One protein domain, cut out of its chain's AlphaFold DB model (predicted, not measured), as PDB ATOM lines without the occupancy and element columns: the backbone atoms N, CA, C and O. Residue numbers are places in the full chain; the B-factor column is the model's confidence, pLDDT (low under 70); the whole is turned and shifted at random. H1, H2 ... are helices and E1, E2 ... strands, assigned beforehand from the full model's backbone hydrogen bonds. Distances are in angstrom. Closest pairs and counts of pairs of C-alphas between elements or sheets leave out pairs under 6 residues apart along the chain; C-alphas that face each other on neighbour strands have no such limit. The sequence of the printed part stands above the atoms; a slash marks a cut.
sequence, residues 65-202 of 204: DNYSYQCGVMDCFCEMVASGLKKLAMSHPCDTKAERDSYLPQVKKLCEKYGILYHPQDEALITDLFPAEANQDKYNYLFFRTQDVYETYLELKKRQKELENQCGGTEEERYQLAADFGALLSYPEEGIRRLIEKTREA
ATOM      1  N   ASP A  65      14.343 -17.055  14.703       94.06
ATOM      2  CA  ASP A  65      14.966 -18.337  14.407       94.06
ATOM      3  C   ASP A  65      13.921 -19.347  13.901       94.06
ATOM      4  O   ASP A  65      12.739 -19.292  14.259       94.06
ATOM      5  N   ASN A  66      14.356 -20.291  13.060       93.50
ATOM      6  CA  ASN A  66      13.447 -21.258  12.440       93.50
ATOM      7  C   ASN A  66      12.687 -22.088  13.486       93.50
ATOM      8  O   ASN A  66      11.508 -22.369  13.290       93.50
ATOM      9  N   TYR A  67      13.318 -22.442  14.612       95.69
ATOM     10  CA  TYR A  67      12.656 -23.239  15.642       95.69
ATOM     11  C   TYR A  67      11.471 -22.477  16.244       95.69
ATOM     12  O   TYR A  67      10.360 -23.011  16.304       95.69
ATOM     13  N   SER A  68      11.675 -21.210  16.616       95.88
ATOM     14  CA  SER A  68      10.617 -20.331  17.123       95.88
ATOM     15  C   SER A  68       9.502 -20.118  16.098       95.88
ATOM     16  O   SER A  68       8.325 -20.197  16.451       95.88
ATOM     17  N   TYR A  69       9.852 -19.926  14.822       96.38
ATOM     18  CA  TYR A  69       8.873 -19.807  13.741       96.38
ATOM     19  C   TYR A  69       7.997 -21.065  13.620       96.38
ATOM     20  O   TYR A  69       6.769 -20.962  13.660       96.38
ATOM     21  N   GLN A  70       8.598 -22.259  13.547       97.69
ATOM     22  CA  GLN A  70       7.839 -23.513  13.444       97.69
ATOM     23  C   GLN A  70       6.977 -23.767  14.686       97.69
ATOM     24  O   GLN A  70       5.839 -24.220  14.562       97.69
ATOM     25  N   CYS A  71       7.471 -23.434  15.884       97.75
ATOM     26  CA  CYS A  71       6.686 -23.515  17.117       97.75
ATOM     27  C   CYS A  71       5.439 -22.625  17.065       97.75
ATOM     28  O   CYS A  71       4.362 -23.085  17.443       97.75
ATOM     29  N   GLY A  72       5.561 -21.396  16.555       98.06
ATOM     30  CA  GLY A  72       4.424 -20.493  16.354       98.06
ATOM     31  C   GLY A  72       3.420 -21.015  15.321       98.06
ATOM     32  O   GLY A  72       2.213 -20.970  15.556       98.06
ATOM     33  N   VAL A  73       3.901 -21.586  14.210       98.06
ATOM     34  CA  VAL A  73       3.039 -22.236  13.204       98.06
ATOM     35  C   VAL A  73       2.255 -23.400  13.820       98.06
ATOM     36  O   VAL A  73       1.041 -23.497  13.632       98.06
ATOM     37  N   MET A  74       2.921 -24.269  14.587       98.62
ATOM     38  CA  MET A  74       2.263 -25.391  15.260       98.62
ATOM     39  C   MET A  74       1.250 -24.928  16.316       98.62
ATOM     40  O   MET A  74       0.176 -25.521  16.392       98.62
ATOM     41  N   ASP A  75       1.545 -23.877  17.091       98.69
ATOM     42  CA  ASP A  75       0.615 -23.300  18.081       98.69
ATOM     43  C   ASP A  75      -0.692 -22.851  17.407       98.69
ATOM     44  O   ASP A  75      -1.777 -23.272  17.809       98.69
ATOM     45  N   CYS A  76      -0.577 -22.113  16.297       98.56
ATOM     46  CA  CYS A  76      -1.713 -21.666  15.491       98.56
ATOM     47  C   CYS A  76      -2.548 -22.842  14.952       98.56
ATOM     48  O   CYS A  76      -3.778 -22.846  15.056       98.56
ATOM     49  N   PHE A  77      -1.907 -23.888  14.418       98.56
ATOM     50  CA  PHE A  77      -2.635 -25.075  13.963       98.56
ATOM     51  C   PHE A  77      -3.321 -25.827  15.100       98.56
ATOM     52  O   PHE A  77      -4.460 -26.268  14.926       98.56
ATOM     53  N   CYS A  78      -2.672 -25.952  16.257       98.81
ATOM     54  CA  CYS A  78      -3.281 -26.576  17.424       98.81
ATOM     55  C   CYS A  78      -4.531 -25.803  17.869       98.81
ATOM     56  O   CYS A  78      -5.570 -26.420  18.096       98.81
ATOM     57  N   GLU A  79      -4.479 -24.469  17.901       98.75
ATOM     58  CA  GLU A  79      -5.634 -23.620  18.217       98.75
ATOM     59  C   GLU A  79      -6.778 -23.793  17.203       98.75
ATOM     60  O   GLU A  79      -7.941 -23.959  17.584       98.75
ATOM     61  N   MET A  80      -6.475 -23.822  15.900       98.69
ATOM     62  CA  MET A  80      -7.480 -24.062  14.854       98.69
ATOM     63  C   MET A  80      -8.167 -25.426  15.008       98.69
ATOM     64  O   MET A  80      -9.380 -25.542  14.810       98.69
ATOM     65  N   VAL A  81      -7.413 -26.465  15.377       98.75
ATOM     66  CA  VAL A  81      -7.967 -27.804  15.629       98.75
ATOM     67  C   VAL A  81      -8.791 -27.826  16.916       98.75
ATOM     68  O   VAL A  81      -9.870 -28.418  16.952       98.75
ATOM     69  N   ALA A  82      -8.343 -27.140  17.966       98.50
ATOM     70  CA  ALA A  82      -9.027 -27.056  19.257       98.50
ATOM     71  C   ALA A  82     -10.316 -26.220  19.220       98.50
ATOM     72  O   ALA A  82     -11.281 -26.535  19.916       98.50
ATOM     73  N   SER A  83     -10.380 -25.207  18.357       98.06
ATOM     74  CA  SER A  83     -11.582 -24.394  18.110       98.06
ATOM     75  C   SER A  83     -12.565 -25.049  17.135       98.06
ATOM     76  O   SER A  83     -13.752 -24.745  17.159       98.06
ATOM     77  N   GLY A  84     -12.108 -26.017  16.334       97.12
ATOM     78  CA  GLY A  84     -12.950 -26.792  15.412       97.12
ATOM     79  C   GLY A  84     -12.998 -26.213  14.003       97.12
ATOM     80  O   GLY A  84     -13.765 -26.689  13.173       97.12
ATOM     81  N   LEU A  85     -12.153 -25.217  13.724       98.06
ATOM     82  CA  LEU A  85     -11.945 -24.670  12.384       98.06
ATOM     83  C   LEU A  85     -11.234 -25.670  11.462       98.06
ATOM     84  O   LEU A  85     -11.437 -25.645  10.251       98.06
ATOM     85  N   LYS A  86     -10.401 -26.548  12.033       98.38
ATOM     86  CA  LYS A  86      -9.782 -27.677  11.336       98.38
ATOM     87  C   LYS A  86     -10.124 -28.989  12.025       98.38
ATOM     88  O   LYS A  86      -9.970 -29.106  13.236       98.38
ATOM     89  N   LYS A  87     -10.525 -29.998  11.251       98.44
ATOM     90  CA  LYS A  87     -10.618 -31.381  11.746       98.44
ATOM     91  C   LYS A  87      -9.218 -31.964  11.951       98.44
ATOM     92  O   LYS A  87      -8.917 -32.471  13.027       98.44
ATOM     93  N   LEU A  88      -8.365 -31.826  10.933       98.62
ATOM     94  CA  LEU A  88      -6.967 -32.251  10.915       98.62
ATOM     95  C   LEU A  88      -6.069 -31.084  10.480       98.62
ATOM     96  O   LEU A  88      -6.411 -30.338   9.561       98.62
ATOM     97  N   ALA A  89      -4.903 -30.950  11.104       98.38
ATOM     98  CA  ALA A  89      -3.830 -30.071  10.652       98.38
ATOM     99  C   ALA A  89      -2.501 -30.829  10.581       98.38
ATOM    100  O   ALA A  89      -2.315 -31.838  11.260       98.38
ATOM    101  N   MET A  90      -1.575 -30.320   9.772       97.88
ATOM    102  CA  MET A  90      -0.227 -30.860   9.624       97.88
ATOM    103  C   MET A  90       0.782 -29.767   9.960       97.88
ATOM    104  O   MET A  90       0.607 -28.629   9.523       97.88
ATOM    105  N   SER A  91       1.837 -30.088  10.709       97.50
ATOM    106  CA  SER A  91       3.001 -29.201  10.776       97.50
ATOM    107  C   SER A  91       3.624 -29.065   9.388       97.50
ATOM    108  O   SER A  91       3.412 -29.908   8.512       97.50
ATOM    109  N   HIS A  92       4.458 -28.045   9.197       96.38
ATOM    110  CA  HIS A  92       5.310 -28.022   8.018       96.38
ATOM    111  C   HIS A  92       6.190 -29.284   7.942       96.38
ATOM    112  O   HIS A  92       6.544 -29.855   8.986       96.38
ATOM    113  N   PRO A  93       6.512 -29.734   6.718       96.25
ATOM    114  CA  PRO A  93       7.437 -30.834   6.495       96.25
ATOM    115  C   PRO A  93       8.843 -30.463   6.980       96.25
ATOM    116  O   PRO A  93       9.327 -29.360   6.744       96.25
ATOM    117  N   CYS A  94       9.489 -31.416   7.638       97.06
ATOM    118  CA  CYS A  94      10.895 -31.404   8.012       97.06
ATOM    119  C   CYS A  94      11.664 -32.329   7.067       97.06
ATOM    120  O   CYS A  94      11.145 -33.373   6.652       97.06
ATOM    121  N   ASP A  95      12.917 -31.990   6.781       96.25
ATOM    122  CA  ASP A  95      13.764 -32.786   5.886       96.25
ATOM    123  C   ASP A  95      14.266 -34.064   6.558       96.25
ATOM    124  O   ASP A  95      14.599 -35.044   5.894       96.25
ATOM    125  N   THR A  96      14.320 -34.072   7.893       97.50
ATOM    126  CA  THR A  96      14.816 -35.214   8.659       97.50
ATOM    127  C   THR A  96      13.907 -35.575   9.826       97.50
ATOM    128  O   THR A  96      13.286 -34.724  10.469       97.50
ATOM    129  N   LYS A  97      13.910 -36.866  10.167       97.88
ATOM    130  CA  LYS A  97      13.297 -37.407  11.386       97.88
ATOM    131  C   LYS A  97      13.784 -36.684  12.644       97.88
ATOM    132  O   LYS A  97      12.976 -36.349  13.504       97.88
ATOM    133  N   ALA A  98      15.090 -36.421  12.726       98.12
ATOM    134  CA  ALA A  98      15.714 -35.766  13.873       98.12
ATOM    135  C   ALA A  98      15.236 -34.317  14.053       98.12
ATOM    136  O   ALA A  98      14.961 -33.902  15.176       98.12
ATOM    137  N   GLU A  99      15.091 -33.566  12.957       97.88
ATOM    138  CA  GLU A  99      14.517 -32.220  12.989       97.88
ATOM    139  C   GLU A  99      13.075 -32.257  13.502       97.88
ATOM    140  O   GLU A  99      12.753 -31.563  14.465       97.88
ATOM    141  N   ARG A 100      12.229 -33.126  12.939       98.06
ATOM    142  CA  ARG A 100      10.845 -33.317  13.394       98.06
ATOM    143  C   ARG A 100      10.798 -33.680  14.882       98.06
ATOM    144  O   ARG A 100      10.069 -33.053  15.643       98.06
ATOM    145  N   ASP A 101      11.621 -34.629  15.324       98.31
ATOM    146  CA  ASP A 101      11.682 -35.071  16.725       98.31
ATOM    147  C   ASP A 101      12.176 -33.977  17.689       98.31
ATOM    148  O   ASP A 101      11.796 -33.985  18.863       98.31
ATOM    149  N   SER A 102      12.952 -32.996  17.212       98.25
ATOM    150  CA  SER A 102      13.392 -31.852  18.027       98.25
ATOM    151  C   SER A 102      12.225 -30.982  18.524       98.25
ATOM    152  O   SER A 102      12.318 -30.360  19.587       98.25
ATOM    153  N   TYR A 103      11.091 -30.993  17.814       98.50
ATOM    154  CA  TYR A 103       9.876 -30.270  18.196       98.50
ATOM    155  C   TYR A 103       8.989 -31.040  19.186       98.50
ATOM    156  O   TYR A 103       8.087 -30.443  19.778       98.50
ATOM    157  N   LEU A 104       9.235 -32.336  19.425       98.50
ATOM    158  CA  LEU A 104       8.376 -33.190  20.256       98.50
ATOM    159  C   LEU A 104       8.075 -32.614  21.656       98.50
ATOM    160  O   LEU A 104       6.917 -32.694  22.080       98.50
ATOM    161  N   PRO A 105       9.044 -32.032  22.400       98.44
ATOM    162  CA  PRO A 105       8.749 -31.431  23.699       98.44
ATOM    163  C   PRO A 105       7.740 -30.282  23.607       98.44
ATOM    164  O   PRO A 105       6.889 -30.151  24.485       98.44
ATOM    165  N   GLN A 106       7.810 -29.471  22.547       98.44
ATOM    166  CA  GLN A 106       6.882 -28.366  22.333       98.44
ATOM    167  C   GLN A 106       5.517 -28.866  21.856       98.44
ATOM    168  O   GLN A 106       4.500 -28.425  22.380       98.44
ATOM    169  N   VAL A 107       5.484 -29.837  20.939       98.75
ATOM    170  CA  VAL A 107       4.245 -30.486  20.478       98.75
ATOM    171  C   VAL A 107       3.441 -31.039  21.654       98.75
ATOM    172  O   VAL A 107       2.253 -30.757  21.764       98.75
ATOM    173  N   LYS A 108       4.090 -31.743  22.592       98.75
ATOM    174  CA  LYS A 108       3.431 -32.251  23.807       98.75
ATOM    175  C   LYS A 108       2.771 -31.139  24.620       98.75
ATOM    176  O   LYS A 108       1.607 -31.271  24.982       98.75
ATOM    177  N   LYS A 109       3.493 -30.037  24.860       98.75
ATOM    178  CA  LYS A 109       2.971 -28.878  25.601       98.75
ATOM    179  C   LYS A 109       1.779 -28.234  24.896       98.75
ATOM    180  O   LYS A 109       0.810 -27.881  25.556       98.75
ATOM    181  N   LEU A 110       1.846 -28.073  23.573       98.69
ATOM    182  CA  LEU A 110       0.759 -27.490  22.786       98.69
ATOM    183  C   LEU A 110      -0.488 -28.381  22.824       98.69
ATOM    184  O   LEU A 110      -1.580 -27.904  23.113       98.69
ATOM    185  N   CYS A 111      -0.328 -29.683  22.602       98.50
ATOM    186  CA  CYS A 111      -1.443 -30.624  22.629       98.50
ATOM    187  C   CYS A 111      -2.094 -30.726  24.013       98.50
ATOM    188  O   CYS A 111      -3.320 -30.754  24.098       98.50
ATOM    189  N   GLU A 112      -1.305 -30.689  25.092       98.56
ATOM    190  CA  GLU A 112      -1.819 -30.600  26.464       98.56
ATOM    191  C   GLU A 112      -2.574 -29.284  26.707       98.56
ATOM    192  O   GLU A 112      -3.714 -29.313  27.168       98.56
ATOM    193  N   LYS A 113      -1.986 -28.138  26.326       98.56
ATOM    194  CA  LYS A 113      -2.593 -26.798  26.450       98.56
ATOM    195  C   LYS A 113      -3.974 -26.727  25.798       98.56
ATOM    196  O   LYS A 113      -4.886 -26.134  26.367       98.56
ATOM    197  N   TYR A 114      -4.117 -27.296  24.605       98.56
ATOM    198  CA  TYR A 114      -5.348 -27.212  23.817       98.56
ATOM    199  C   TYR A 114      -6.289 -28.411  23.974       98.56
ATOM    200  O   TYR A 114      -7.391 -28.386  23.428       98.56
ATOM    201  N   GLY A 115      -5.879 -29.460  24.692       98.25
ATOM    202  CA  GLY A 115      -6.669 -30.684  24.840       98.25
ATOM    203  C   GLY A 115      -6.893 -31.425  23.519       98.25
ATOM    204  O   GLY A 115      -7.996 -31.908  23.266       98.25
ATOM    205  N   ILE A 116      -5.869 -31.490  22.663       98.69
ATOM    206  CA  ILE A 116      -5.909 -32.206  21.378       98.69
ATOM    207  C   ILE A 116      -4.843 -33.304  21.322       98.69
ATOM    208  O   ILE A 116      -3.978 -33.411  22.189       98.69
ATOM    209  N   LEU A 117      -4.895 -34.123  20.279       98.69
ATOM    210  CA  LEU A 117      -3.983 -35.232  20.032       98.69
ATOM    211  C   LEU A 117      -2.998 -34.887  18.910       98.69
ATOM    212  O   LEU A 117      -3.234 -33.993  18.091       98.69
ATOM    213  N   TYR A 118      -1.895 -35.633  18.864       98.75
ATOM    214  CA  TYR A 118      -0.918 -35.551  17.787       98.75
ATOM    215  C   TYR A 118      -0.413 -36.929  17.366       98.75
ATOM    216  O   TYR A 118      -0.433 -37.878  18.150       98.75
ATOM    217  N   HIS A 119       0.105 -37.026  16.139       98.56
ATOM    218  CA  HIS A 119       0.821 -38.216  15.676       98.56
ATOM    219  C   HIS A 119       2.024 -37.846  14.788       98.56
ATOM    220  O   HIS A 119       1.822 -37.180  13.768       98.56
ATOM    221  N   PRO A 120       3.258 -38.293  15.106       98.12
ATOM    222  CA  PRO A 120       4.419 -38.082  14.240       98.12
ATOM    223  C   PRO A 120       4.274 -38.886  12.942       98.12
ATOM    224  O   PRO A 120       4.013 -40.085  12.970       98.12
ATOM    225  N   GLN A 121       4.445 -38.243  11.795       97.19
ATOM    226  CA  GLN A 121       4.495 -38.915  10.501       97.19
ATOM    227  C   GLN A 121       5.948 -39.103  10.082       97.19
ATOM    228  O   GLN A 121       6.706 -38.133  10.008       97.19
ATOM    229  N   ASP A 122       6.309 -40.355   9.808       96.31
ATOM    230  CA  ASP A 122       7.528 -40.704   9.070       96.31
ATOM    231  C   ASP A 122       7.268 -40.761   7.553       96.31
ATOM    232  O   ASP A 122       8.186 -40.594   6.765       96.31
ATOM    233  N   GLU A 123       6.004 -40.945   7.157       93.38
ATOM    234  CA  GLU A 123       5.536 -40.907   5.771       93.38
ATOM    235  C   GLU A 123       4.162 -40.230   5.749       93.38
ATOM    236  O   GLU A 123       3.211 -40.715   6.381       93.38
ATOM    237  N   ALA A 124       4.039 -39.113   5.043       92.19
ATOM    238  CA  ALA A 124       2.766 -38.423   4.871       92.19
ATOM    239  C   ALA A 124       1.906 -39.068   3.768       92.19
ATOM    240  O   ALA A 124       2.397 -39.807   2.918       92.19
ATOM    241  N   LEU A 125       0.605 -38.782   3.793       95.06
ATOM    242  CA  LEU A 125      -0.316 -39.082   2.696       95.06
ATOM    243  C   LEU A 125       0.038 -38.213   1.478       95.06
ATOM    244  O   LEU A 125       0.045 -36.985   1.577       95.06
ATOM    245  N   ILE A 126       0.314 -38.845   0.335       94.75
ATOM    246  CA  ILE A 126       0.643 -38.159  -0.922       94.75
ATOM    247  C   ILE A 126      -0.556 -38.262  -1.866       94.75
ATOM    248  O   ILE A 126      -1.034 -39.350  -2.174       94.75
ATOM    249  N   THR A 127      -1.070 -37.114  -2.309       95.56
ATOM    250  CA  THR A 127      -2.241 -37.016  -3.196       95.56
ATOM    251  C   THR A 127      -2.056 -35.866  -4.175       95.56
ATOM    252  O   THR A 127      -1.155 -35.050  -4.009       95.56
ATOM    253  N   ASP A 128      -2.956 -35.734  -5.149       95.69
ATOM    254  CA  ASP A 128      -2.955 -34.607  -6.089       95.69
ATOM    255  C   ASP A 128      -3.359 -33.262  -5.453       95.69
ATOM    256  O   ASP A 128      -3.363 -32.246  -6.141       95.69
ATOM    257  N   LEU A 129      -3.680 -33.224  -4.152       97.06
ATOM    258  CA  LEU A 129      -3.999 -31.981  -3.445       97.06
ATOM    259  C   LEU A 129      -2.789 -31.037  -3.368       97.06
ATOM    260  O   LEU A 129      -2.952 -29.819  -3.430       97.06
ATOM    261  N   PHE A 130      -1.585 -31.600  -3.248       94.62
ATOM    262  CA  PHE A 130      -0.324 -30.866  -3.208       94.62
ATOM    263  C   PHE A 130       0.713 -31.541  -4.118       94.62
ATOM    264  O   PHE A 130       0.617 -32.746  -4.363       94.62
ATOM    265  N   PRO A 131       1.740 -30.814  -4.588       92.81
ATOM    266  CA  PRO A 131       2.879 -31.435  -5.256       92.81
ATOM    267  C   PRO A 131       3.526 -32.504  -4.365       92.81
ATOM    268  O   PRO A 131       3.630 -32.321  -3.149       92.81
ATOM    269  N   ALA A 132       3.937 -33.630  -4.953       90.69
ATOM    270  CA  ALA A 132       4.427 -34.780  -4.191       90.69
ATOM    271  C   ALA A 132       5.688 -34.417  -3.395       90.69
ATOM    272  O   ALA A 132       5.791 -34.734  -2.213       90.69
ATOM    273  N   GLU A 133       6.582 -33.639  -4.001       90.38
ATOM    274  CA  GLU A 133       7.816 -33.114  -3.419       90.38
ATOM    275  C   GLU A 133       7.608 -32.284  -2.143       90.38
ATOM    276  O   GLU A 133       8.538 -32.131  -1.352       90.38
ATOM    277  N   ALA A 134       6.393 -31.775  -1.906       89.94
ATOM    278  CA  ALA A 134       6.080 -31.043  -0.686       89.94
ATOM    279  C   ALA A 134       6.090 -31.952   0.552       89.94
ATOM    280  O   ALA A 134       6.328 -31.471   1.655       89.94
ATOM    281  N   ASN A 135       5.810 -33.250   0.396       91.44
ATOM    282  CA  ASN A 135       5.659 -34.177   1.521       91.44
ATOM    283  C   ASN A 135       6.359 -35.532   1.323       91.44
ATOM    284  O   ASN A 135       6.466 -36.302   2.278       91.44
ATOM    285  N   GLN A 136       6.834 -35.834   0.116       93.50
ATOM    286  CA  GLN A 136       7.567 -37.056  -0.182       93.50
ATOM    287  C   GLN A 136       8.936 -37.043   0.502       93.50
ATOM    288  O   GLN A 136       9.669 -36.058   0.423       93.50
ATOM    289  N   ASP A 137       9.250 -38.141   1.191       94.94
ATOM    290  CA  ASP A 137      10.465 -38.304   1.998       94.94
ATOM    291  C   ASP A 137      10.637 -37.219   3.082       94.94
ATOM    292  O   ASP A 137      11.751 -36.912   3.510       94.94
ATOM    293  N   LYS A 138       9.518 -36.628   3.534       96.56
ATOM    294  CA  LYS A 138       9.465 -35.625   4.604       96.56
ATOM    295  C   LYS A 138       8.806 -36.170   5.865       96.56
ATOM    296  O   LYS A 138       8.011 -37.108   5.839       96.56
ATOM    297  N   TYR A 139       9.079 -35.489   6.971       98.00
ATOM    298  CA  TYR A 139       8.583 -35.824   8.303       98.00
ATOM    299  C   TYR A 139       7.726 -34.677   8.832       98.00
ATOM    300  O   TYR A 139       8.101 -33.520   8.697       98.00
ATOM    301  N   ASN A 140       6.591 -34.955   9.465       97.50
ATOM    302  CA  ASN A 140       5.759 -33.904  10.066       97.50
ATOM    303  C   ASN A 140       4.988 -34.427  11.285       97.50
ATOM    304  O   ASN A 140       5.164 -35.572  11.706       97.50
ATOM    305  N   TYR A 141       4.157 -33.578  11.882       98.56
ATOM    306  CA  TYR A 141       3.159 -33.957  12.876       98.56
ATOM    307  C   TYR A 141       1.759 -33.748  12.325       98.56
ATOM    308  O   TYR A 141       1.486 -32.736  11.686       98.56
ATOM    309  N   LEU A 142       0.858 -34.669  12.651       98.69
ATOM    310  CA  LEU A 142      -0.578 -34.432  12.577       98.69
ATOM    311  C   LEU A 142      -1.079 -33.884  13.905       98.69
ATOM    312  O   LEU A 142      -0.629 -34.347  14.951       98.69
ATOM    313  N   PHE A 143      -2.067 -32.997  13.844       98.88
ATOM    314  CA  PHE A 143      -2.828 -32.496  14.984       98.88
ATOM    315  C   PHE A 143      -4.319 -32.710  14.726       98.88
ATOM    316  O   PHE A 143      -4.831 -32.311  13.679       98.88
ATOM    317  N   PHE A 144      -5.016 -33.346  15.661       98.75
ATOM    318  CA  PHE A 144      -6.432 -33.700  15.536       98.75
ATOM    319  C   PHE A 144      -7.072 -33.790  16.921       98.75
ATOM    320  O   PHE A 144      -6.388 -34.011  17.915       98.75
ATOM    321  N   ARG A 145      -8.391 -33.610  17.017       96.69
ATOM    322  CA  ARG A 145      -9.075 -33.629  18.320       96.69
ATOM    323  C   ARG A 145      -9.455 -35.032  18.777       96.69
ATOM    324  O   ARG A 145      -9.364 -35.340  19.959       96.69
ATOM    325  N   THR A 146      -9.920 -35.856  17.850       96.94
ATOM    326  CA  THR A 146     -10.588 -37.118  18.155       96.94
ATOM    327  C   THR A 146     -10.009 -38.255  17.326       96.94
ATOM    328  O   THR A 146      -9.482 -38.049  16.232       96.94
ATOM    329  N   GLN A 147     -10.063 -39.464  17.881       97.38
ATOM    330  CA  GLN A 147      -9.424 -40.637  17.291       97.38
ATOM    331  C   GLN A 147     -10.006 -41.003  15.914       97.38
ATOM    332  O   GLN A 147      -9.251 -41.405  15.032       97.38
ATOM    333  N   ASP A 148     -11.302 -40.776  15.690       98.00
ATOM    334  CA  ASP A 148     -11.991 -41.014  14.412       98.00
ATOM    335  C   ASP A 148     -11.409 -40.184  13.255       98.00
ATOM    336  O   ASP A 148     -11.318 -40.662  12.123       98.00
ATOM    337  N   VAL A 149     -10.939 -38.961  13.523       98.44
ATOM    338  CA  VAL A 149     -10.263 -38.130  12.510       98.44
ATOM    339  C   VAL A 149      -8.949 -38.778  12.073       98.44
ATOM    340  O   VAL A 149      -8.621 -38.786  10.885       98.44
ATOM    341  N   TYR A 150      -8.192 -39.333  13.020       98.38
ATOM    342  CA  TYR A 150      -6.942 -40.021  12.710       98.38
ATOM    343  C   TYR A 150      -7.188 -41.360  12.010       98.38
ATOM    344  O   TYR A 150      -6.482 -41.685  11.059       98.38
ATOM    345  N   GLU A 151      -8.226 -42.098  12.400       98.44
ATOM    346  CA  GLU A 151      -8.666 -43.308  11.699       98.44
ATOM    347  C   GLU A 151      -9.065 -43.003  10.250       98.44
ATOM    348  O   GLU A 151      -8.574 -43.665   9.338       98.44
ATOM    349  N   THR A 152      -9.816 -41.921  10.015       98.62
ATOM    350  CA  THR A 152     -10.157 -41.444   8.660       98.62
ATOM    351  C   THR A 152      -8.893 -41.154   7.843       98.62
ATOM    352  O   THR A 152      -8.783 -41.541   6.681       98.62
ATOM    353  N   TYR A 153      -7.885 -40.511   8.442       98.56
ATOM    354  CA  TYR A 153      -6.601 -40.283   7.774       98.56
ATOM    355  C   TYR A 153      -5.879 -41.598   7.423       98.56
ATOM    356  O   TYR A 153      -5.316 -41.728   6.333       98.56
ATOM    357  N   LEU A 154      -5.898 -42.592   8.318       98.25
ATOM    358  CA  LEU A 154      -5.303 -43.907   8.065       98.25
ATOM    359  C   LEU A 154      -6.022 -44.665   6.942       98.25
ATOM    360  O   LEU A 154      -5.359 -45.324   6.138       98.25
ATOM    361  N   GLU A 155      -7.344 -44.546   6.841       98.44
ATOM    362  CA  GLU A 155      -8.126 -45.102   5.734       98.44
ATOM    363  C   GLU A 155      -7.726 -44.479   4.393       98.44
ATOM    364  O   GLU A 155      -7.507 -45.205   3.419       98.44
ATOM    365  N   LEU A 156      -7.521 -43.158   4.345       98.50
ATOM    366  CA  LEU A 156      -7.014 -42.483   3.147       98.50
ATOM    367  C   LEU A 156      -5.605 -42.968   2.771       98.50
ATOM    368  O   LEU A 156      -5.352 -43.255   1.601       98.50
ATOM    369  N   LYS A 157      -4.703 -43.151   3.747       97.44
ATOM    370  CA  LYS A 157      -3.376 -43.753   3.498       97.44
ATOM    371  C   LYS A 157      -3.469 -45.182   2.970       97.44
ATOM    372  O   LYS A 157      -2.669 -45.575   2.123       97.44
ATOM    373  N   LYS A 158      -4.420 -45.978   3.458       97.50
ATOM    374  CA  LYS A 158      -4.649 -47.337   2.954       97.50
ATOM    375  C   LYS A 158      -5.120 -47.302   1.499       97.50
ATOM    376  O   LYS A 158      -4.549 -48.005   0.669       97.50
ATOM    377  N   ARG A 159      -6.085 -46.438   1.182       97.38
ATOM    378  CA  ARG A 159      -6.588 -46.244  -0.184       97.38
ATOM    379  C   ARG A 159      -5.496 -45.759  -1.141       97.38
ATOM    380  O   ARG A 159      -5.426 -46.252  -2.259       97.38
ATOM    381  N   GLN A 160      -4.607 -44.860  -0.705       96.38
ATOM    382  CA  GLN A 160      -3.428 -44.461  -1.488       96.38
ATOM    383  C   GLN A 160      -2.599 -45.689  -1.903       96.38
ATOM    384  O   GLN A 160      -2.336 -45.880  -3.088       96.38
ATOM    385  N   LYS A 161      -2.259 -46.563  -0.946       95.31
ATOM    386  CA  LYS A 161      -1.485 -47.787  -1.214       95.31
ATOM    387  C   LYS A 161      -2.209 -48.756  -2.150       95.31
ATOM    388  O   LYS A 161      -1.581 -49.414  -2.973       95.31
ATOM    389  N   GLU A 162      -3.530 -48.869  -2.029       95.81
ATOM    390  CA  GLU A 162      -4.342 -49.692  -2.933       95.81
ATOM    391  C   GLU A 162      -4.282 -49.172  -4.376       95.81
ATOM    392  O   GLU A 162      -4.096 -49.973  -5.292       95.81
ATOM    393  N   LEU A 163      -4.349 -47.851  -4.580       94.38
ATOM    394  CA  LEU A 163      -4.197 -47.239  -5.904       94.38
ATOM    395  C   LEU A 163      -2.783 -47.425  -6.463       94.38
ATOM    396  O   LEU A 163      -2.631 -47.751  -7.638       94.38
ATOM    397  N   GLU A 164      -1.746 -47.275  -5.639       92.06
ATOM    398  CA  GLU A 164      -0.351 -47.521  -6.037       92.06
ATOM    399  C   GLU A 164      -0.149 -48.962  -6.532       92.06
ATOM    400  O   GLU A 164       0.450 -49.178  -7.586       92.06
ATOM    401  N   ASN A 165      -0.742 -49.943  -5.844       92.44
ATOM    402  CA  ASN A 165      -0.724 -51.349  -6.261       92.44
ATOM    403  C   ASN A 165      -1.480 -51.604  -7.580       92.44
ATOM    404  O   ASN A 165      -1.227 -52.604  -8.249       92.44
ATOM    405  N   GLN A 166      -2.389 -50.707  -7.969       90.00
ATOM    406  CA  GLN A 166      -3.150 -50.742  -9.221       90.00
ATOM    407  C   GLN A 166      -2.547 -49.817 -10.295       90.00
ATOM    408  O   GLN A 166      -3.271 -49.228 -11.098       90.00
ATOM    409  N   CYS A 167      -1.220 -49.656 -10.311       88.62
ATOM    410  CA  CYS A 167      -0.508 -48.771 -11.242       88.62
ATOM    411  C   CYS A 167      -0.950 -47.294 -11.154       88.62
ATOM    412  O   CYS A 167      -0.968 -46.583 -12.159       88.62
ATOM    413  N   GLY A 168      -1.308 -46.826  -9.955       83.75
ATOM    414  CA  GLY A 168      -1.701 -45.439  -9.677       83.75
ATOM    415  C   GLY A 168      -3.191 -45.130  -9.871       83.75
ATOM    416  O   GLY A 168      -3.583 -43.971  -9.704       83.75
ATOM    417  N   GLY A 169      -4.011 -46.130 -10.211       90.00
ATOM    418  CA  GLY A 169      -5.460 -45.995 -10.384       90.00
ATOM    419  C   GLY A 169      -5.887 -45.051 -11.515       90.00
ATOM    420  O   GLY A 169      -5.087 -44.557 -12.318       90.00
ATOM    421  N   THR A 170      -7.186 -44.781 -11.586       93.44
ATOM    422  CA  THR A 170      -7.773 -43.821 -12.529       93.44
ATOM    423  C   THR A 170      -7.591 -42.374 -12.063       93.44
ATOM    424  O   THR A 170      -7.297 -42.088 -10.900       93.44
ATOM    425  N   GLU A 171      -7.767 -41.423 -12.982       92.19
ATOM    426  CA  GLU A 171      -7.726 -39.994 -12.649       92.19
ATOM    427  C   GLU A 171      -8.825 -39.590 -11.655       92.19
ATOM    428  O   GLU A 171      -8.567 -38.786 -10.758       92.19
ATOM    429  N   GLU A 172     -10.009 -40.188 -11.780       95.12
ATOM    430  CA  GLU A 172     -11.148 -39.951 -10.891       95.12
ATOM    431  C   GLU A 172     -10.862 -40.452  -9.468       95.12
ATOM    432  O   GLU A 172     -11.107 -39.751  -8.488       95.12
ATOM    433  N   GLU A 173     -10.260 -41.636  -9.328       96.38
ATOM    434  CA  GLU A 173      -9.920 -42.192  -8.014       96.38
ATOM    435  C   GLU A 173      -8.869 -41.358  -7.280       96.38
ATOM    436  O   GLU A 173      -8.999 -41.147  -6.067       96.38
ATOM    437  N   ARG A 174      -7.854 -40.864  -8.006       95.31
ATOM    438  CA  ARG A 174      -6.841 -39.948  -7.459       95.31
ATOM    439  C   ARG A 174      -7.434 -38.595  -7.092       95.31
ATOM    440  O   ARG A 174      -7.105 -38.063  -6.032       95.31
ATOM    441  N   TYR A 175      -8.323 -38.059  -7.933       96.75
ATOM    442  CA  TYR A 175      -9.046 -36.822  -7.647       96.75
ATOM    443  C   TYR A 175      -9.856 -36.954  -6.359       96.75
ATOM    444  O   TYR A 175      -9.720 -36.130  -5.459       96.75
ATOM    445  N   GLN A 176     -10.643 -38.022  -6.237       97.94
ATOM    446  CA  GLN A 176     -11.479 -38.239  -5.067       97.94
ATOM    447  C   GLN A 176     -10.632 -38.440  -3.801       97.94
ATOM    448  O   GLN A 176     -10.968 -37.886  -2.763       97.94
ATOM    449  N   LEU A 177      -9.495 -39.148  -3.878       98.25
ATOM    450  CA  LEU A 177      -8.572 -39.277  -2.742       98.25
ATOM    451  C   LEU A 177      -8.030 -37.908  -2.284       98.25
ATOM    452  O   LEU A 177      -7.998 -37.624  -1.087       98.25
ATOM    453  N   ALA A 178      -7.623 -37.054  -3.227       97.88
ATOM    454  CA  ALA A 178      -7.169 -35.695  -2.936       97.88
ATOM    455  C   ALA A 178      -8.290 -34.816  -2.360       97.88
ATOM    456  O   ALA A 178      -8.052 -34.037  -1.435       97.88
ATOM    457  N   ALA A 179      -9.512 -34.960  -2.876       98.44
ATOM    458  CA  ALA A 179     -10.673 -34.223  -2.404       98.44
ATOM    459  C   ALA A 179     -11.068 -34.622  -0.977       98.44
ATOM    460  O   ALA A 179     -11.255 -33.748  -0.130       98.44
ATOM    461  N   ASP A 180     -11.103 -35.923  -0.682       98.62
ATOM    462  CA  ASP A 180     -11.385 -36.447   0.656       98.62
ATOM    463  C   ASP A 180     -10.322 -35.982   1.660       98.62
ATOM    464  O   ASP A 180     -10.643 -35.546   2.770       98.62
ATOM    465  N   PHE A 181      -9.049 -35.987   1.253       98.56
ATOM    466  CA  PHE A 181      -7.968 -35.464   2.081       98.56
ATOM    467  C   PHE A 181      -8.091 -33.952   2.318       98.56
ATOM    468  O   PHE A 181      -7.958 -33.489   3.451       98.56
ATOM    469  N   GLY A 182      -8.416 -33.172   1.286       98.44
ATOM    470  CA  GLY A 182      -8.648 -31.733   1.411       98.44
ATOM    471  C   GLY A 182      -9.828 -31.404   2.328       98.44
ATOM    472  O   GLY A 182      -9.745 -30.482   3.143       98.44
ATOM    473  N   ALA A 183     -10.897 -32.198   2.261       98.62
ATOM    474  CA  ALA A 183     -12.052 -32.075   3.142       98.62
ATOM    475  C   ALA A 183     -11.699 -32.430   4.598       98.62
ATOM    476  O   ALA A 183     -12.160 -31.760   5.527       98.62
ATOM    477  N   LEU A 184     -10.836 -33.429   4.818       98.56
ATOM    478  CA  LEU A 184     -10.309 -33.764   6.144       98.56
ATOM    479  C   LEU A 184      -9.452 -32.624   6.722       98.56
ATOM    480  O   LEU A 184      -9.568 -32.298   7.902       98.56
ATOM    481  N   LEU A 185      -8.678 -31.934   5.883       98.12
ATOM    482  CA  LEU A 185      -7.951 -30.707   6.244       98.12
ATOM    483  C   LEU A 185      -8.858 -29.469   6.387       98.12
ATOM    484  O   LEU A 185      -8.388 -28.386   6.746       98.12
ATOM    485  N   SER A 186     -10.167 -29.632   6.164       98.44
ATOM    486  CA  SER A 186     -11.199 -28.589   6.273       98.44
ATOM    487  C   SER A 186     -11.051 -27.456   5.254       98.44
ATOM    488  O   SER A 186     -11.446 -26.320   5.518       98.44
ATOM    489  N   TYR A 187     -10.494 -27.748   4.077       98.12
ATOM    490  CA  TYR A 187     -10.541 -26.807   2.965       98.12
ATOM    491  C   TYR A 187     -11.950 -26.730   2.363       98.12
ATOM    492  O   TYR A 187     -12.641 -27.747   2.277       98.12
ATOM    493  N   PRO A 188     -12.387 -25.538   1.915       97.81
ATOM    494  CA  PRO A 188     -13.629 -25.413   1.166       97.81
ATOM    495  C   PRO A 188     -13.499 -26.124  -0.185       97.81
ATOM    496  O   PRO A 188     -12.420 -26.133  -0.777       97.81
ATOM    497  N   GLU A 189     -14.605 -26.655  -0.702       97.50
ATOM    498  CA  GLU A 189     -14.638 -27.436  -1.947       97.50
ATOM    499  C   GLU A 189     -13.994 -26.698  -3.133       97.50
ATOM    500  O   GLU A 189     -13.173 -27.259  -3.857       97.50
ATOM    501  N   GLU A 190     -14.276 -25.402  -3.294       97.56
ATOM    502  CA  GLU A 190     -13.630 -24.575  -4.322       97.56
ATOM    503  C   GLU A 190     -12.115 -24.459  -4.131       97.56
ATOM    504  O   GLU A 190     -11.356 -24.480  -5.101       97.56
ATOM    505  N   GLY A 191     -11.661 -24.363  -2.880       97.75
ATOM    506  CA  GLY A 191     -10.240 -24.336  -2.547       97.75
ATOM    507  C   GLY A 191      -9.552 -25.656  -2.882       97.75
ATOM    508  O   GLY A 191      -8.461 -25.637  -3.446       97.75
ATOM    509  N   ILE A 192     -10.210 -26.780  -2.592       98.44
ATOM    510  CA  ILE A 192      -9.741 -28.129  -2.931       98.44
ATOM    511  C   ILE A 192      -9.571 -28.262  -4.445       98.44
ATOM    512  O   ILE A 192      -8.482 -28.612  -4.899       98.44
ATOM    513  N   ARG A 193     -10.603 -27.916  -5.227       97.62
ATOM    514  CA  ARG A 193     -10.553 -27.966  -6.700       97.62
ATOM    515  C   ARG A 193      -9.376 -27.174  -7.254       97.62
ATOM    516  O   ARG A 193      -8.553 -27.728  -7.978       97.62
ATOM    517  N   ARG A 194      -9.239 -25.918  -6.823       97.75
ATOM    518  CA  ARG A 194      -8.151 -25.033  -7.254       97.75
ATOM    519  C   ARG A 194      -6.764 -25.597  -6.922       97.75
ATOM    520  O   ARG A 194      -5.837 -25.447  -7.714       97.75
ATOM    521  N   LEU A 195      -6.594 -26.205  -5.746       97.62
ATOM    522  CA  LEU A 195      -5.320 -26.809  -5.335       97.62
ATOM    523  C   LEU A 195      -4.965 -28.031  -6.192       97.62
ATOM    524  O   LEU A 195      -3.822 -28.152  -6.636       97.62
ATOM    525  N   ILE A 196      -5.946 -28.889  -6.478       97.06
ATOM    526  CA  ILE A 196      -5.759 -30.063  -7.338       97.06
ATOM    527  C   ILE A 196      -5.424 -29.641  -8.774       97.06
ATOM    528  O   ILE A 196      -4.471 -30.154  -9.362       97.06
ATOM    529  N   GLU A 197      -6.158 -28.679  -9.337       95.38
ATOM    530  CA  GLU A 197      -5.903 -28.141 -10.681       95.38
ATOM    531  C   GLU A 197      -4.488 -27.570 -10.798       95.38
ATOM    532  O   GLU A 197      -3.747 -27.945 -11.706       95.38
ATOM    533  N   LYS A 198      -4.067 -26.759  -9.819       94.75
ATOM    534  CA  LYS A 198      -2.719 -26.183  -9.781       94.75
ATOM    535  C   LYS A 198      -1.628 -27.259  -9.762       94.75
ATOM    536  O   LYS A 198      -0.624 -27.133 -10.460       94.75
ATOM    537  N   THR A 199      -1.811 -28.319  -8.976       92.62
ATOM    538  CA  THR A 199      -0.857 -29.439  -8.925       92.62
ATOM    539  C   THR A 199      -0.797 -30.182 -10.260       92.62
ATOM    540  O   THR A 199       0.280 -30.575 -10.700       92.62
ATOM    541  N   ARG A 200      -1.934 -30.355 -10.944       88.75
ATOM    542  CA  ARG A 200      -1.991 -31.004 -12.263       88.75
ATOM    543  C   ARG A 200      -1.308 -30.180 -13.347       88.75
ATOM    544  O   ARG A 200      -0.614 -30.755 -14.179       88.75
ATOM    545  N   GLU A 201      -1.485 -28.862 -13.339       87.75
ATOM    546  CA  GLU A 201      -0.817 -27.957 -14.282       87.75
ATOM    547  C   GLU A 201       0.702 -28.003 -14.135       87.75
ATOM    548  O   GLU A 201       1.400 -28.061 -15.140       87.75
ATOM    549  N   ALA A 202       1.212 -28.061 -12.904       83.88
ATOM    550  CA  ALA A 202       2.649 -28.128 -12.636       83.88
ATOM    551  C   ALA A 202       3.323 -29.432 -13.115       83.88
ATOM    552  O   ALA A 202       4.546 -29.485 -13.202       83.88
TER     553      ALA A 202
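Overview. This is residues 65 to 202 of the 204 residues of an uncharacterized protein of Clostridium sp. OM04-12AA (UniProt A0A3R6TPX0). A small three-stranded sheet has H1 and H3 side by side over one face and the short H2 at one end; beyond it, H4 and H5 form a long helical hairpin, with H6 crossing H5. The link of residues 122 to 139 loops out from the sheet toward these last helices. The printed part has 138 residues, mostly helix, with six named helices and three strands, in the order H1 E1 H2 H3 E2 E3 H4 H5 H6; the sheet, E1 - E3 - E2, is antiparallel. It is compact, with a radius of gyration of the C-alphas of 15.0 A and spans of 42 by 30 by 25 A.

Arrangement. Inner strand E3, residues 140 to 144, is antiparallel to E1, residues 88 to 90, with N 89 and O 143 2.9 A apart, and to E2, residues 117 to 121, its hairpin partner, with N 119 and O 142 3.0 A apart. H1, residues 66 to 83, touches H3, residues 104 to 114, at a shallow tilt of 29 degrees, the same way, closest at C-alphas Ala 82 and Tyr 114, 5.9 A. With H2, residues 97 to 102, they make two layers, helices on one face of a sheet. E1, H2 H3, E2 form a split strand-helix-strand unit, E3 between its strands, with a right-handed crossover. H4, residues 147 to 165, only grazes the sheet with residues 147 to 153. It touches H5, residues 171 to 184, opposite ways at 16 degrees, closest at C-alphas Leu 156 and Leu 177, 6.9 A. H5 touches H6, residues 189 to 201, at a steep tilt of 47 degrees, closest at C-alphas Gly 182 and Ile 192, 5.7 A. In the six helices every O i to N i+4 pair is within hydrogen-bond range.

Along the chain. H1 begins at C-alpha 66 (13.447, -21.258, 12.440) and measures 25.9 A; H4 measures 27.3 A and H5 20.0 A. H6, 18.5 A, ends at C-alpha 201 (-0.817, -27.957, -14.282).

Size, cuts and confidence. The C-alphas of Asp 65 and Gln 166 are farthest apart, 44.0 A. The printed part has no cut, the link E2 to E3 is long, and no printed residue is under 70 in pLDDT.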